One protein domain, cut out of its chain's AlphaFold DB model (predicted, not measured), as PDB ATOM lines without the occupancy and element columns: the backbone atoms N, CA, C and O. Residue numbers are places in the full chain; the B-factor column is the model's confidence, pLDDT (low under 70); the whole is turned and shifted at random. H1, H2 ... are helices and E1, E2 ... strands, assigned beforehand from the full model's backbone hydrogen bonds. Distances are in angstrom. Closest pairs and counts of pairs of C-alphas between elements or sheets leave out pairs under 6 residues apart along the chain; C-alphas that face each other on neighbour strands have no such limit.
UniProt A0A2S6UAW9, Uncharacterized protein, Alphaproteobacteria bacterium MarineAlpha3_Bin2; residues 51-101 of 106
ATOM      1  N   TRP A  51      21.353  96.294  81.949       79.81
ATOM      2  CA  TRP A  51      22.056  96.684  83.178       79.81
ATOM      3  C   TRP A  51      21.867  95.686  84.338       79.81
ATOM      4  O   TRP A  51      22.846  95.289  84.961       79.81
ATOM      5  N   VAL A  52      20.646  95.179  84.564       83.81
ATOM      6  CA  VAL A  52      20.373  94.175  85.615       83.81
ATOM      7  C   VAL A  52      21.178  92.901  85.383       83.81
ATOM      8  O   VAL A  52      21.776  92.356  86.310       83.81
ATOM      9  N   ARG A  53      21.228  92.427  84.131       85.56
ATOM     10  CA  ARG A  53      21.987  91.222  83.797       85.56
ATOM     11  C   ARG A  53      23.485  91.461  83.908       85.56
ATOM     12  O   ARG A  53      24.185  90.595  84.409       85.56
ATOM     13  N   PHE A  54      23.954  92.633  83.494       87.25
ATOM     14  CA  PHE A  54      25.347  93.020  83.662       87.25
ATOM     15  C   PHE A  54      25.760  92.961  85.140       87.25
ATOM     16  O   PHE A  54      26.738  92.291  85.456       87.25
ATOM     17  N   ILE A  55      24.986  93.572  86.046       88.44
ATOM     18  CA  ILE A  55      25.253  93.522  87.493       88.44
ATOM     19  C   ILE A  55      25.240  92.082  88.011       88.44
ATOM     20  O   ILE A  55      26.131  91.698  88.766       88.44
ATOM     21  N   HIS A  56      24.278  91.264  87.581       90.06
ATOM     22  CA  HIS A  56      24.220  89.851  87.962       90.06
ATOM     23  C   HIS A  56      25.455  89.065  87.514       90.06
ATOM     24  O   HIS A  56      26.042  88.339  88.314       90.06
ATOM     25  N   ASP A  57      25.896  89.256  86.271       89.44
ATOM     26  CA  ASP A  57      27.105  88.621  85.753       89.44
ATOM     27  C   ASP A  57      28.350  89.089  86.530       89.44
ATOM     28  O   ASP A  57      29.239  88.283  86.784       89.44
ATOM     29  N   GLN A  58      28.421  90.361  86.953       89.25
ATOM     30  CA  GLN A  58      29.507  90.836  87.825       89.25
ATOM     31  C   GLN A  58      29.460  90.166  89.207       89.25
ATOM     32  O   GLN A  58      30.474  89.645  89.671       89.25
ATOM     33  N   LEU A  59      28.284  90.107  89.840       90.94
ATOM     34  CA  LEU A  59      28.097  89.457  91.142       90.94
ATOM     35  C   LEU A  59      28.482  87.972  91.104       90.94
ATOM     36  O   LEU A  59      29.136  87.488  92.020       90.94
ATOM     37  N   LYS A  60      28.158  87.263  90.019       91.31
ATOM     38  CA  LYS A  60      28.556  85.860  89.819       91.31
ATOM     39  C   LYS A  60      30.060  85.628  89.849       91.31
ATOM     40  O   LYS A  60      30.499  84.555  90.245       91.31
ATOM     41  N   THR A  61      30.852  86.607  89.416       90.88
ATOM     42  CA  THR A  61      32.318  86.496  89.443       90.88
ATOM     43  C   THR A  61      32.918  86.819  90.810       90.88
ATOM     44  O   THR A  61      34.117  86.635  91.016       90.88
ATOM     45  N   HIS A  62      32.108  87.295  91.760       89.06
ATOM     46  CA  HIS A  62      32.596  87.737  93.053       89.06
ATOM     47  C   HIS A  62      32.986  86.540  93.949       89.06
ATOM     48  O   HIS A  62      32.153  85.665  94.187       89.06
ATOM     49  N   PRO A  63      34.195  86.509  94.546       89.75
ATOM     50  CA  PRO A  63      34.682  85.353  95.308       89.75
ATOM     51  C   PRO A  63      33.798  84.931  96.488       89.75
ATOM     52  O   PRO A  63      33.735  83.744  96.809       89.75
ATOM     53  N   SER A  64      33.123  85.890  97.126       90.62
ATOM     54  CA  SER A  64      32.231  85.652  98.272       90.62
ATOM     55  C   SER A  64      30.833  85.146  97.900       90.62
ATOM     56  O   SER A  64      30.058  84.849  98.806       90.62
ATOM     57  N   LEU A  65      30.488  85.106  96.612       92.94
ATOM     58  CA  LEU A  65      29.179  84.678  96.130       92.94
ATOM     59  C   LEU A  65      29.288  83.338  95.402       92.94
ATOM     60  O   LEU A  65      30.320  83.000  94.820       92.94
ATOM     61  N   GLU A  66      28.206  82.577  95.449       93.88
ATOM     62  CA  GLU A  66      28.015  81.352  94.678       93.88
ATOM     63  C   GLU A  66      26.559  81.227  94.238       93.88
ATOM     64  O   GLU A  66      25.680  81.882  94.801       93.88
ATOM     65  N   VAL A  67      26.305  80.406  93.219       95.44
ATOM     66  CA  VAL A  67      24.933  80.037  92.856       95.44
ATOM     67  C   VAL A  67      24.333  79.249  94.010       95.44
ATOM     68  O   VAL A  67      24.973  78.340  94.532       95.44
ATOM     69  N   ASP A  68      23.121  79.618  94.408       95.56
ATOM     70  CA  ASP A  68      22.387  78.905  95.440       95.56
ATOM     71  C   ASP A  68      21.785  77.617  94.845       95.56
ATOM     72  O   ASP A  68      20.931  77.712  93.959       95.56
ATOM     73  N   PRO A  69      22.224  76.417  95.273       93.94
ATOM     74  CA  PRO A  69      21.684  75.161  94.761       93.94
ATOM     75  C   PRO A  69      20.275  74.857  95.290       93.94
ATOM     76  O   PRO A  69      19.583  74.021  94.709       93.94
ATOM     77  N   ASP A  70      19.850  75.514  96.372       95.88
ATOM     78  CA  ASP A  70      18.613  75.202  97.091       95.88
ATOM     79  C   ASP A  70      17.416  76.020  96.578       95.88
ATOM     80  O   ASP A  70      16.262  75.738  96.913       95.88
ATOM     81  N   ILE A  71      17.672  77.031  95.741       94.88
ATOM     82  CA  ILE A  71      16.653  77.934  95.205       94.88
ATOM     83  C   ILE A  71      16.537  77.745  93.686       94.88
ATOM     84  O   ILE A  71      17.540  77.802  92.972       94.88
ATOM     85  N   PRO A  72      15.316  77.560  93.144       94.81
ATOM     86  CA  PRO A  72      15.130  77.429  91.705       94.81
ATOM     87  C   PRO A  72      15.527  78.708  90.958       94.81
ATOM     88  O   PRO A  72      15.456  79.820  91.488       94.81
ATOM     89  N   VAL A  73      15.877  78.554  89.677       93.88
ATOM     90  CA  VAL A  73      16.148  79.692  88.792       93.88
ATOM     91  C   VAL A  73      14.955  80.645  88.750       93.88
ATOM     92  O   VAL A  73      13.799  80.244  88.597       93.88
ATOM     93  N   PHE A  74      15.240  81.938  88.858       92.75
ATOM     94  CA  PHE A  74      14.220  82.958  88.715       92.75
ATOM     95  C   PHE A  74      13.864  83.120  87.237       92.75
ATOM     96  O   PHE A  74      14.710  83.484  86.417       92.75
ATOM     97  N   GLN A  75      12.597  82.883  86.903       94.31
ATOM     98  CA  GLN A  75      12.074  83.062  85.552       94.31
ATOM     99  C   GLN A  75      11.450  84.447  85.405       94.31
ATOM    100  O   GLN A  75      10.392  84.723  85.972       94.31
ATOM    101  N   PHE A  76      12.061  85.309  84.589       90.19
ATOM    102  CA  PHE A  76      11.444  86.580  84.228       90.19
ATOM    103  C   PHE A  76      10.439  86.358  83.100       90.19
ATOM    104  O   PHE A  76      10.811  86.045  81.963       90.19
ATOM    105  N   LYS A  77       9.156  86.512  83.429       94.06
ATOM    106  CA  LYS A  77       8.045  86.310  82.499       94.06
ATOM    107  C   LYS A  77       7.509  87.650  82.021       94.06
ATOM    108  O   LYS A  77       7.307  88.571  82.809       94.06
ATOM    109  N   GLN A  78       7.285  87.748  80.720       92.94
ATOM    110  CA  GLN A  78       6.528  88.835  80.122       92.94
ATOM    111  C   GLN A  78       5.046  88.718  80.524       92.94
ATOM    112  O   GLN A  78       4.602  87.693  81.040       92.94
ATOM    113  N   TRP A  79       4.276  89.786  80.310       93.38
ATOM    114  CA  TRP A  79       2.846  89.859  80.629       93.38
ATOM    115  C   TRP A  79       1.992  88.752  79.975       93.38
ATOM    116  O   TRP A  79       0.913  88.449  80.471       93.38
ATOM    117  N   ASP A  80       2.476  88.137  78.894       96.19
ATOM    118  CA  ASP A  80       1.855  87.015  78.176       96.19
ATOM    119  C   ASP A  80       2.283  85.634  78.719       96.19
ATOM    120  O   ASP A  80       1.945  84.596  78.154       96.19
ATOM    121  N   GLY A  81       3.050  85.603  79.812       95.19
ATOM    122  CA  GLY A  81       3.563  84.387  80.439       95.19
ATOM    123  C   GLY A  81       4.831  83.824  79.794       95.19
ATOM    124  O   GLY A  81       5.420  82.889  80.346       95.19
ATOM    125  N   LYS A  82       5.303  84.388  78.674       96.06
ATOM    126  CA  LYS A  82       6.525  83.934  78.009       96.06
ATOM    127  C   LYS A  82       7.744  84.224  78.880       96.06
ATOM    128  O   LYS A  82       7.975  85.361  79.290       96.06
ATOM    129  N   VAL A  83       8.566  83.205  79.125       94.88
ATOM    130  CA  VAL A  83       9.867  83.387  79.782       94.88
ATOM    131  C   VAL A  83      10.799  84.118  78.817       94.88
ATOM    132  O   VAL A  83      11.079  83.634  77.720       94.88
ATOM    133  N   VAL A  84      11.258  85.303  79.215       90.31
ATOM    134  CA  VAL A  84      12.159  86.140  78.408       90.31
ATOM    135  C   VAL A  84      13.617  85.830  78.739       90.31
ATOM    136  O   VAL A  84      14.471  85.852  77.854       90.31
ATOM    137  N   PHE A  85      13.910  85.557  80.010       87.19
ATOM    138  CA  PHE A  85      15.222  85.127  80.481       87.19
ATOM    139  C   PHE A  85      15.132  84.498  81.874       87.19
ATOM    140  O   PHE A  85      14.169  84.715  82.614       87.19
ATOM    141  N   GLU A  86      16.182  83.762  82.234       92.56
ATOM    142  CA  GLU A  86      16.336  83.117  83.535       92.56
ATOM    143  C   GLU A  86      17.581  83.639  84.261       92.56
ATOM    144  O   GLU A  86      18.603  83.987  83.652       92.56
ATOM    145  N   ILE A  87      17.479  83.731  85.584       91.50
ATOM    146  CA  ILE A  87      18.530  84.228  86.471       91.50
ATOM    147  C   ILE A  87      18.748  83.201  87.583       91.50
ATOM    148  O   ILE A  87      17.856  82.944  88.384       91.50
ATOM    149  N   GLU A  88      19.953  82.637  87.646       94.56
ATOM    150  CA  GLU A  88      20.408  81.849  88.799       94.56
ATOM    151  C   GLU A  88      20.551  82.763  90.014       94.56
ATOM    152  O   GLU A  88      21.242  83.782  89.943       94.56
ATOM    153  N   LEU A  89      19.901  82.423  91.119       94.06
ATOM    154  CA  LEU A  89      20.001  83.214  92.339       94.06
ATOM    155  C   LEU A  89      21.314  82.901  93.057       94.06
ATOM    156  O   LEU A  89      21.843  81.795  92.964       94.06
ATOM    157  N   LEU A  90      21.884  83.922  93.694       94.06
ATOM    158  CA  LEU A  90      23.185  83.829  94.346       94.06
ATOM    159  C   LEU A  90      23.016  83.913  95.854       94.06
ATOM    160  O   LEU A  90      22.237  84.736  96.339       94.06
ATOM    161  N   ARG A  91      23.816  83.136  96.577       92.56
ATOM    162  CA  ARG A  91      23.973  83.237  98.027       92.56
ATOM    163  C   ARG A  91      25.388  83.651  98.398       92.56
ATOM    164  O   ARG A  91      26.327  83.549  97.605       92.56
ATOM    165  N   ILE A  92      25.532  84.129  99.626       92.19
ATOM    166  CA  ILE A  92      26.841  84.374 100.228       92.19
ATOM    167  C   ILE A  92      27.387  83.033 100.704       92.19
ATOM    168  O   ILE A  92      26.676  82.282 101.369       92.19
ATOM    169  N   LYS A  93      28.646  82.747 100.374       90.38
ATOM    170  CA  LYS A  93      29.336  81.545 100.849       90.38
ATOM    171  C   LYS A  93      29.400  81.519 102.371       90.38
ATOM    172  O   LYS A  93      29.602  82.558 103.006       90.38
ATOM    173  N   GLU A  94      29.296  80.329 102.949       89.00
ATOM    174  CA  GLU A  94      29.439  80.158 104.394       89.00
ATOM    175  C   GLU A  94      30.763  80.750 104.905       89.00
ATOM    176  O   GLU A  94      31.812  80.647 104.269       89.00
ATOM    177  N   GLY A  95      30.702  81.426 106.054       85.12
ATOM    178  CA  GLY A  95      31.864  82.071 106.673       85.12
ATOM    179  C   GLY A  95      32.311  83.396 106.037       85.12
ATOM    180  O   GLY A  95      33.222  84.031 106.568       85.12
ATOM    181  N   MET A  96      31.680  83.865 104.953       84.69
ATOM    182  CA  MET A  96      32.007  85.157 104.336       84.69
ATOM    183  C   MET A  96      31.152  86.301 104.900       84.69
ATOM    184  O   MET A  96      29.932  86.205 105.007       84.69
ATOM    185  N   ALA A  97      31.790  87.430 105.227       72.62
ATOM    186  CA  ALA A  97      31.103  88.617 105.736       72.62
ATOM    187  C   ALA A  97      30.593  89.535 104.606       72.62
ATOM    188  O   ALA A  97      31.328  89.853 103.667       72.62
ATOM    189  N   ILE A  98      29.367  90.055 104.764       65.81
ATOM    190  CA  ILE A  98      28.711  91.007 103.839       65.81
ATOM    191  C   ILE A  98      29.556  92.271 103.609       65.81
ATOM    192  O   ILE A  98      29.546  92.833 102.516       65.81
ATOM    193  N   ALA A  99      30.340  92.702 104.603       62.59
ATOM    194  CA  ALA A  99      31.121  93.941 104.551       62.59
ATOM    195  C   ALA A  99      32.141  94.019 103.391       62.59
ATOM    196  O   ALA A  99      32.599  95.110 103.065       62.59
ATOM    197  N   ARG A 100      32.481  92.894 102.739       58.62
ATOM    198  CA  ARG A 100      33.377  92.855 101.566       58.62
ATOM    199  C   ARG A 100      32.672  92.964 100.207       58.62
ATOM    200  O   ARG A 100      33.363  93.045  99.201       58.62
ATOM    201  N   LEU A 101      31.337  92.970 100.141       58.09
ATOM    202  CA  LEU A 101      30.619  92.962  98.855       58.09
ATOM    203  C   LEU A 101      30.714  94.294  98.090       58.09
ATOM    204  O   LEU A 101      30.641  94.303  96.867       58.09
TER     205      LEU A 101
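What this domain is: This is residues 51 to 101 of the 106 residues of an uncharacterized protein of Alphaproteobacteria bacterium MarineAlpha3_Bin2 (UniProt A0A2S6UAW9). What shape appears first? A long strand ribbon has hairpin E2 and E3 at one end; E3 runs on into E4, which pairs with E1, and H1 ends beside that pair. What is printed? There are 51 residues, in order H1 E1 E2 E3 E4, mixed in class, with under half in named elements; the two sheets, E1 - E4 and E2 - E3, are antiparallel. How compact is it? It is loose, with a radius of gyration of the C-alphas of 13.0 A, spanning 41 by 25 by 14 A.

Where its parts are: Where are the strands? E2 is residues 74 to 77, E3 83 to 87, 11.0 A long, E1 65 to 67 and E4 90 to 92, ending at C-alpha 92 (26.841, 84.374, 100.228). Where is the helix? H1, residues 51 to 60, is 14.3 A long from C-alpha 51 (22.056, 96.684, 83.178).

How they stand to each other: How do strands pair? Hairpin E2 and E3 is antiparallel at 159 degrees, with N 76 and O 85 2.9 A apart. E1 and E4 are antiparallel at 139 degrees, with N 66 and O 91 3.0 A apart. Where is H1? Its closest C-alphas with E1 are Lys 60 and Glu 66, 6.7 A apart. Its O i to N i+4 pairs are each within hydrogen-bond range.

The domain as a whole: How large is it? The farthest C-alphas, Asp 80 and Gly 95, are 41.7 A apart. Is anything cut or uncertain? The printed part has no cut and no long link; residues 98 to 101 have pLDDT under 70.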